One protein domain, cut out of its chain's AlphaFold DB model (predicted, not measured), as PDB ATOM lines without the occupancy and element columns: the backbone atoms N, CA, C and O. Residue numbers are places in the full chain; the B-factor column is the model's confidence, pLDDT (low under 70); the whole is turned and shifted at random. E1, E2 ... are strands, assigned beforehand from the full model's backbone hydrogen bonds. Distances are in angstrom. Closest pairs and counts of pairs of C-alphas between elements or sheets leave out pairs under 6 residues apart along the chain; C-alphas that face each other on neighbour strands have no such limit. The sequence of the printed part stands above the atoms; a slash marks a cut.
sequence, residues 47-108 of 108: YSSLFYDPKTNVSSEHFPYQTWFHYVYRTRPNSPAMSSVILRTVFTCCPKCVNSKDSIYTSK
ATOM      1  N   TYR A  47     -28.094 -31.831 -56.812       86.88
ATOM      2  CA  TYR A  47     -27.290 -31.140 -55.815       86.88
ATOM      3  C   TYR A  47     -27.707 -31.576 -54.417       86.88
ATOM      4  O   TYR A  47     -28.847 -31.975 -54.179       86.88
ATOM      5  N   SER A  48     -26.769 -31.495 -53.485       83.81
ATOM      6  CA  SER A  48     -27.063 -31.652 -52.069       83.81
ATOM      7  C   SER A  48     -26.148 -30.740 -51.264       83.81
ATOM      8  O   SER A  48     -24.978 -30.535 -51.611       83.81
ATOM      9  N   SER A  49     -26.715 -30.159 -50.211       80.31
ATOM     10  CA  SER A  49     -25.996 -29.329 -49.264       80.31
ATOM     11  C   SER A  49     -26.316 -29.768 -47.849       80.31
ATOM     12  O   SER A  49     -27.470 -30.033 -47.517       80.31
ATOM     13  N   LEU A  50     -25.275 -29.852 -47.029       76.31
ATOM     14  CA  LEU A  50     -25.382 -30.168 -45.617       76.31
ATOM     15  C   LEU A  50     -24.793 -29.015 -44.819       76.31
ATOM     16  O   LEU A  50     -23.705 -28.521 -45.130       76.31
ATOM     17  N   PHE A  51     -25.520 -28.617 -43.783       72.25
ATOM     18  CA  PHE A  51     -25.039 -27.702 -42.765       72.25
ATOM     19  C   PHE A  51     -24.765 -28.507 -41.501       72.25
ATOM     20  O   PHE A  51     -25.655 -29.193 -40.995       72.25
ATOM     21  N   TYR A  52     -23.525 -28.456 -41.026       67.88
ATOM     22  CA  TYR A  52     -23.112 -29.172 -39.831       67.88
ATOM     23  C   TYR A  52     -23.039 -28.207 -38.645       67.88
ATOM     24  O   TYR A  52     -22.250 -27.265 -38.653       67.88
ATOM     25  N   ASP A  53     -23.871 -28.457 -37.633       68.00
ATOM     26  CA  ASP A  53     -23.902 -27.705 -36.376       68.00
ATOM     27  C   ASP A  53     -23.984 -28.690 -35.199       68.00
ATOM     28  O   ASP A  53     -25.082 -29.104 -34.799       68.00
ATOM     29  N   PRO A  54     -22.840 -29.178 -34.687       60.72
ATOM     30  CA  PRO A  54     -22.849 -30.083 -33.557       60.72
ATOM     31  C   PRO A  54     -23.383 -29.339 -32.337       60.72
ATOM     32  O   PRO A  54     -22.724 -28.457 -31.793       60.72
ATOM     33  N   LYS A  55     -24.563 -29.744 -31.850       58.00
ATOM     34  CA  LYS A  55     -25.117 -29.313 -30.554       58.00
ATOM     35  C   LYS A  55     -24.338 -29.938 -29.389       58.00
ATOM     36  O   LYS A  55     -24.915 -30.578 -28.514       58.00
ATOM     37  N   THR A  56     -23.016 -29.828 -29.402       58.34
ATOM     38  CA  THR A  56     -22.144 -30.329 -28.347       58.34
ATOM     39  C   THR A  56     -21.565 -29.141 -27.598       58.34
ATOM     40  O   THR A  56     -20.965 -28.262 -28.203       58.34
ATOM     41  N   ASN A  57     -21.645 -29.150 -26.265       55.66
ATOM     42  CA  ASN A  57     -20.907 -28.194 -25.417       55.66
ATOM     43  C   ASN A  57     -19.381 -28.412 -25.470       55.66
ATOM     44  O   ASN A  57     -18.618 -27.747 -24.777       55.66
ATOM     45  N   VAL A  58     -18.948 -29.397 -26.250       55.81
ATOM     46  CA  VAL A  58     -17.571 -29.813 -26.440       55.81
ATOM     47  C   VAL A  58     -17.035 -29.071 -27.663       55.81
ATOM     48  O   VAL A  58     -17.592 -29.207 -28.753       55.81
ATOM     49  N   SER A  59     -15.980 -28.270 -27.482       56.81
ATOM     50  CA  SER A  59     -15.340 -27.544 -28.583       56.81
ATOM     51  C   SER A  59     -14.794 -28.521 -29.630       56.81
ATOM     52  O   SER A  59     -14.372 -29.633 -29.296       56.81
ATOM     53  N   SER A  60     -14.742 -28.094 -30.895       54.66
ATOM     54  CA  SER A  60     -14.154 -28.847 -32.018       54.66
ATOM     55  C   SER A  60     -12.708 -29.309 -31.762       54.66
ATOM     56  O   SER A  60     -12.230 -30.236 -32.411       54.66
ATOM     57  N   GLU A  61     -12.026 -28.726 -30.772       55.97
ATOM     58  CA  GLU A  61     -10.707 -29.129 -30.261       55.97
ATOM     59  C   GLU A  61     -10.675 -30.519 -29.623       55.97
ATOM     60  O   GLU A  61      -9.614 -31.138 -29.596       55.97
ATOM     61  N   HIS A  62     -11.813 -31.040 -29.162       57.12
ATOM     62  CA  HIS A  62     -11.905 -32.382 -28.578       57.12
ATOM     63  C   HIS A  62     -12.212 -33.469 -29.615       57.12
ATOM     64  O   HIS A  62     -12.123 -34.655 -29.300       57.12
ATOM     65  N   PHE A  63     -12.529 -33.080 -30.854       61.50
ATOM     66  CA  PHE A  63     -12.696 -33.990 -31.987       61.50
ATOM     67  C   PHE A  63     -11.655 -33.701 -33.080       61.50
ATOM     68  O   PHE A  63     -12.026 -33.478 -34.242       61.50
ATOM     69  N   PRO A  64     -10.346 -33.674 -32.746       55.22
ATOM     70  CA  PRO A  64      -9.330 -33.468 -33.759       55.22
ATOM     71  C   PRO A  64      -9.458 -34.595 -34.792       55.22
ATOM     72  O   PRO A  64      -9.485 -35.774 -34.439       55.22
ATOM     73  N   TYR A  65      -9.558 -34.216 -36.068       61.31
ATOM     74  CA  TYR A  65      -9.621 -35.119 -37.227       61.31
ATOM     75  C   TYR A  65     -10.954 -35.833 -37.494       61.31
ATOM     76  O   TYR A  65     -10.974 -36.816 -38.242       61.31
ATOM     77  N   GLN A  66     -12.089 -35.343 -36.980       68.75
ATOM     78  CA  GLN A  66     -13.371 -35.904 -37.410       68.75
ATOM     79  C   GLN A  66     -13.638 -35.569 -38.882       68.75
ATOM     80  O   GLN A  66     -13.727 -34.403 -39.274       68.75
ATOM     81  N   THR A  67     -13.747 -36.616 -39.699       75.06
ATOM     82  CA  THR A  67     -14.053 -36.507 -41.125       75.06
ATOM     83  C   THR A  67     -15.461 -37.020 -41.382       75.06
ATOM     84  O   THR A  67     -15.783 -38.167 -41.085       75.06
ATOM     85  N   TRP A  68     -16.285 -36.154 -41.947       76.50
ATOM     86  CA  TRP A  68     -17.653 -36.407 -42.350       76.50
ATOM     87  C   TRP A  68     -17.674 -36.737 -43.832       76.50
ATOM     88  O   TRP A  68     -17.130 -36.004 -44.662       76.50
ATOM     89  N   PHE A  69     -18.320 -37.846 -44.162       83.62
ATOM     90  CA  PHE A  69     -18.541 -38.250 -45.537       83.62
ATOM     91  C   PHE A  69     -20.020 -38.122 -45.858       83.62
ATOM     92  O   PHE A  69     -20.875 -38.616 -45.130       83.62
ATOM     93  N   HIS A  70     -20.306 -37.486 -46.980       85.12
ATOM     94  CA  HIS A  70     -21.643 -37.346 -47.513       85.12
ATOM     95  C   HIS A  70     -21.684 -37.981 -48.897       85.12
ATOM     96  O   HIS A  70     -20.844 -37.695 -49.753       85.12
ATOM     97  N   TYR A  71     -22.656 -38.861 -49.103       90.25
ATOM     98  CA  TYR A  71     -22.827 -39.606 -50.338       90.25
ATOM     99  C   TYR A  71     -24.257 -39.442 -50.832       90.25
ATOM    100  O   TYR A  71     -25.206 -39.637 -50.078       90.25
ATOM    101  N   VAL A  72     -24.408 -39.155 -52.122       89.44
ATOM    102  CA  VAL A  72     -25.690 -39.289 -52.814       89.44
ATOM    103  C   VAL A  72     -25.612 -40.537 -53.674       89.44
ATOM    104  O   VAL A  72     -24.752 -40.644 -54.554       89.44
ATOM    105  N   TYR A  73     -26.507 -41.484 -53.411       93.00
ATOM    106  CA  TYR A  73     -26.602 -42.741 -54.142       93.00
ATOM    107  C   TYR A  73     -27.713 -42.672 -55.182       93.00
ATOM    108  O   TYR A  73     -28.817 -42.203 -54.915       93.00
ATOM    109  N   ARG A  74     -27.434 -43.207 -56.367       91.69
ATOM    110  CA  ARG A  74     -28.464 -43.580 -57.329       91.69
ATOM    111  C   ARG A  74     -28.743 -45.065 -57.169       91.69
ATOM    112  O   ARG A  74     -27.890 -45.876 -57.526       91.69
ATOM    113  N   THR A  75     -29.939 -45.404 -56.706       91.88
ATOM    114  CA  THR A  75     -30.393 -46.793 -56.560       91.88
ATOM    115  C   THR A  75     -31.263 -47.198 -57.744       91.88
ATOM    116  O   THR A  75     -32.127 -46.440 -58.182       91.88
ATOM    117  N   ARG A  76     -31.044 -48.401 -58.280       89.31
ATOM    118  CA  ARG A  76     -31.878 -49.009 -59.325       89.31
ATOM    119  C   ARG A  76     -32.414 -50.349 -58.814       89.31
ATOM    120  O   ARG A  76     -31.715 -51.347 -58.957       89.31
ATOM    121  N   PRO A  77     -33.633 -50.406 -58.248       84.75
ATOM    122  CA  PRO A  77     -34.167 -51.631 -57.637       84.75
ATOM    123  C   PRO A  77     -34.186 -52.831 -58.591       84.75
ATOM    124  O   PRO A  77     -33.798 -53.932 -58.219       84.75
ATOM    125  N   ASN A  78     -34.542 -52.592 -59.857       88.56
ATOM    126  CA  ASN A  78     -34.602 -53.630 -60.892       88.56
ATOM    127  C   ASN A  78     -33.224 -54.012 -61.463       88.56
ATOM    128  O   ASN A  78     -33.114 -54.939 -62.258       88.56
ATOM    129  N   SER A  79     -32.166 -53.277 -61.110       90.12
ATOM    130  CA  SER A  79     -30.796 -53.572 -61.529       90.12
ATOM    131  C   SER A  79     -29.811 -53.108 -60.449       90.12
ATOM    132  O   SER A  79     -29.128 -52.093 -60.626       90.12
ATOM    133  N   PRO A  80     -29.732 -53.821 -59.307       88.19
ATOM    134  CA  PRO A  80     -28.938 -53.383 -58.160       88.19
ATOM    135  C   PRO A  80     -27.461 -53.160 -58.499       88.19
ATOM    136  O   PRO A  80     -26.869 -52.204 -58.006       88.19
ATOM    137  N   ALA A  81     -26.907 -53.960 -59.418       90.19
ATOM    138  CA  ALA A  81     -25.534 -53.839 -59.919       90.19
ATOM    139  C   ALA A  81     -25.229 -52.490 -60.603       90.19
ATOM    140  O   ALA A  81     -24.072 -52.102 -60.712       90.19
ATOM    141  N   MET A  82     -26.257 -51.765 -61.054       84.56
ATOM    142  CA  MET A  82     -26.135 -50.445 -61.683       84.56
ATOM    143  C   MET A  82     -26.336 -49.287 -60.690       84.56
ATOM    144  O   MET A  82     -26.388 -48.117 -61.101       84.56
ATOM    145  N   SER A  83     -26.492 -49.603 -59.401       90.25
ATOM    146  CA  SER A  83     -26.559 -48.614 -58.327       90.25
ATOM    147  C   SER A  83     -25.160 -48.118 -57.983       90.25
ATOM    148  O   SER A  83     -24.208 -48.893 -57.939       90.25
ATOM    149  N   SER A  84     -25.012 -46.815 -57.760       92.12
ATOM    150  CA  SER A  84     -23.696 -46.219 -57.527       92.12
ATOM    151  C   SER A  84     -23.793 -44.910 -56.761       92.12
ATOM    152  O   SER A  84     -24.813 -44.221 -56.801       92.12
ATOM    153  N   VAL A  85     -22.690 -44.518 -56.126       91.31
ATOM    154  CA  VAL A  85     -22.501 -43.139 -55.662       91.31
ATOM    155  C   VAL A  85     -22.451 -42.223 -56.887       91.31
ATOM    156  O   VAL A  85     -21.700 -42.485 -57.828       91.31
ATOM    157  N   ILE A  86     -23.256 -41.163 -56.889       91.19
ATOM    158  CA  ILE A  86     -23.245 -40.130 -57.936       91.19
ATOM    159  C   ILE A  86     -22.593 -38.831 -57.461       91.19
ATOM    160  O   ILE A  86     -21.966 -38.153 -58.273       91.19
ATOM    161  N   LEU A  87     -22.670 -38.535 -56.159       89.25
ATOM    162  CA  LEU A  87     -21.998 -37.406 -55.519       89.25
ATOM    163  C   LEU A  87     -21.317 -37.869 -54.240       89.25
ATOM    164  O   LEU A  87     -21.879 -38.660 -53.482       89.25
ATOM    165  N   ARG A  88     -20.120 -37.342 -53.999       89.25
ATOM    166  CA  ARG A  88     -19.372 -37.544 -52.763       89.25
ATOM    167  C   ARG A  88     -18.876 -36.196 -52.284       89.25
ATOM    168  O   ARG A  88     -18.272 -35.454 -53.055       89.25
ATOM    169  N   THR A  89     -19.067 -35.922 -51.007       84.62
ATOM    170  CA  THR A  89     -18.432 -34.796 -50.337       84.62
ATOM    171  C   THR A  89     -17.747 -35.260 -49.073       84.62
ATOM    172  O   THR A  89     -18.197 -36.193 -48.410       84.62
ATOM    173  N   VAL A  90     -16.617 -34.630 -48.784       82.81
ATOM    174  CA  VAL A  90     -15.802 -34.924 -47.614       82.81
ATOM    175  C   VAL A  90     -15.569 -33.612 -46.898       82.81
ATOM    176  O   VAL A  90     -15.208 -32.622 -47.529       82.81
ATOM    177  N   PHE A  91     -15.786 -33.621 -45.595       77.69
ATOM    178  CA  PHE A  91     -15.530 -32.484 -44.739       77.69
ATOM    179  C   PHE A  91     -14.728 -32.934 -43.537       77.69
ATOM    180  O   PHE A  91     -15.139 -33.837 -42.817       77.69
ATOM    181  N   THR A  92     -13.585 -32.305 -43.318       74.38
ATOM    182  CA  THR A  92     -12.758 -32.570 -42.147       74.38
ATOM    183  C   THR A  92     -12.860 -31.368 -41.228       74.38
ATOM    184  O   THR A  92     -12.531 -30.254 -41.631       74.38
ATOM    185  N   CYS A  93     -13.321 -31.601 -40.000       68.75
ATOM    186  CA  CYS A  93     -13.436 -30.559 -38.991       68.75
ATOM    187  C   CYS A  93     -12.053 -29.956 -38.707       68.75
ATOM    188  O   CYS A  93     -11.094 -30.688 -38.445       68.75
ATOM    189  N   CYS A  94     -11.957 -28.625 -38.758       66.44
ATOM    190  CA  CYS A  94     -10.749 -27.878 -38.426       66.44
ATOM    191  C   CYS A  94     -10.908 -27.206 -37.049       66.44
ATOM    192  O   CYS A  94     -11.589 -26.185 -36.945       66.44
ATOM    193  N   PRO A  95     -10.251 -27.716 -35.992       57.44
ATOM    194  CA  PRO A  95     -10.463 -27.223 -34.630       57.44
ATOM    195  C   PRO A  95      -9.979 -25.794 -34.371       57.44
ATOM    196  O   PRO A  95     -10.487 -25.118 -33.487       57.44
ATOM    197  N   LYS A  96      -8.978 -25.337 -35.133       59.19
ATOM    198  CA  LYS A  96      -8.332 -24.020 -34.975       59.19
ATOM    199  C   LYS A  96      -8.699 -23.034 -36.086       59.19
ATOM    200  O   LYS A  96      -8.058 -21.995 -36.226       59.19
ATOM    201  N   CYS A  97      -9.700 -23.363 -36.897       57.72
ATOM    202  CA  CYS A  97     -10.222 -22.454 -37.902       57.72
ATOM    203  C   CYS A  97     -11.278 -21.559 -37.239       57.72
ATOM    204  O   CYS A  97     -12.229 -22.050 -36.643       57.72
ATOM    205  N   VAL A  98     -11.108 -20.238 -37.334       48.88
ATOM    206  CA  VAL A  98     -11.863 -19.207 -36.586       48.88
ATOM    207  C   VAL A  98     -13.374 -19.168 -36.918       48.88
ATOM    208  O   VAL A  98     -14.118 -18.440 -36.276       48.88
ATOM    209  N   ASN A  99     -13.866 -19.987 -37.856       47.81
ATOM    210  CA  ASN A  99     -15.267 -20.026 -38.292       47.81
ATOM    211  C   ASN A  99     -15.734 -21.468 -38.580       47.81
ATOM    212  O   ASN A  99     -15.886 -21.835 -39.736       47.81
ATOM    213  N   SER A 100     -15.991 -22.295 -37.564       48.75
ATOM    214  CA  SER A 100     -16.388 -23.710 -37.751       48.75
ATOM    215  C   SER A 100     -17.851 -23.935 -38.194       48.75
ATOM    216  O   SER A 100     -18.405 -25.006 -37.952       48.75
ATOM    217  N   LYS A 101     -18.509 -22.928 -38.788       50.94
ATOM    218  CA  LYS A 101     -19.840 -23.067 -39.402       50.94
ATOM    219  C   LYS A 101     -19.648 -23.332 -40.887       50.94
ATOM    220  O   LYS A 101     -19.681 -22.404 -41.690       50.94
ATOM    221  N   ASP A 102     -19.437 -24.591 -41.235       55.50
ATOM    222  CA  ASP A 102     -19.100 -24.972 -42.600       55.50
ATOM    223  C   ASP A 102     -20.317 -25.565 -43.322       55.50
ATOM    224  O   ASP A 102     -20.915 -26.559 -42.906       55.50
ATOM    225  N   SER A 103     -20.697 -24.922 -44.428       51.91
ATOM    226  CA  SER A 103     -21.667 -25.451 -45.382       51.91
ATOM    227  C   SER A 103     -20.938 -26.257 -46.447       51.91
ATOM    228  O   SER A 103     -20.023 -25.752 -47.100       51.91
ATOM    229  N   ILE A 104     -21.372 -27.488 -46.665       55.41
ATOM    230  CA  ILE A 104     -20.791 -28.374 -47.668       55.41
ATOM    231  C   ILE A 104     -21.746 -28.423 -48.862       55.41
ATOM    232  O   ILE A 104     -22.950 -28.603 -48.678       55.41
ATOM    233  N   TYR A 105     -21.225 -28.266 -50.081       58.28
ATOM    234  CA  TYR A 105     -22.005 -28.292 -51.320       58.28
ATOM    235  C   TYR A 105     -21.369 -29.230 -52.349       58.28
ATOM    236  O   TYR A 105     -20.153 -29.234 -52.539       58.28
ATOM    237  N   THR A 106     -22.192 -30.025 -53.032       53.38
ATOM    238  CA  THR A 106     -21.763 -30.853 -54.163       53.38
ATOM    239  C   THR A 106     -22.857 -30.923 -55.224       53.38
ATOM    240  O   THR A 106     -24.044 -30.977 -54.895       53.38
ATOM    241  N   SER A 107     -22.456 -30.927 -56.497       39.84
ATOM    242  CA  SER A 107     -23.366 -30.987 -57.643       39.84
ATOM    243  C   SER A 107     -22.755 -31.729 -58.827       39.84
ATOM    244  O   SER A 107     -21.541 -31.635 -59.034       39.84
ATOM    245  N   LYS A 108     -23.582 -32.415 -59.621       46.78
ATOM    246  CA  LYS A 108     -23.182 -33.110 -60.853       46.78
ATOM    247  C   LYS A 108     -24.351 -33.225 -61.822       46.78
ATOM    248  O   LYS A 108     -25.505 -33.340 -61.346       46.78
TER     249      LYS A 108
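This is residues 47 to 108 of the 108 residues of the protein "TNF_2 domain-containing protein" of Biomphalaria glabrata (UniProt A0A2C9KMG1). A long hairpin, E2 and E3, has a shorter strand pair, E1 and E4, along part of its length, in a rod with the hairpin's turn at one end. The 62 printed residues include four named strands, E1 to E4 along the chain, and no named helix; both sheets, E1 - E4 and E2 - E3, are antiparallel. The class is all strand, with under half of the residues in named elements. It is loose, radius of gyration of the C-alphas 15.3 A, spanning 46 by 19 by 17 A.

In the hairpin of E2, residues 67 to 74, and E3, residues 84 to 92, N 70 and O 89 are within hydrogen-bond range, 2.9 A. E1, residues 47 to 51, and E4, residues 103 to 107, have N 48 and O 106 within range, 3.1 A. The closest C-alphas of E3 and E4, Thr 89 and Thr 106, are 6.4 A apart.

E2 spans 22.8 A, E3 23.3 A, E1 13.7 A and E4 13.6 A. C-alpha 67 is at (-14.053, -36.507, -41.125), C-alpha 107 at (-23.366, -30.987, -57.643).

The farthest C-alphas, Asn 78 and Val 98, are 47.9 A apart. The printed part has no cut; the link E1 to E2 is long. Residues 52 to 66 and 93 to 108 have pLDDT under 70.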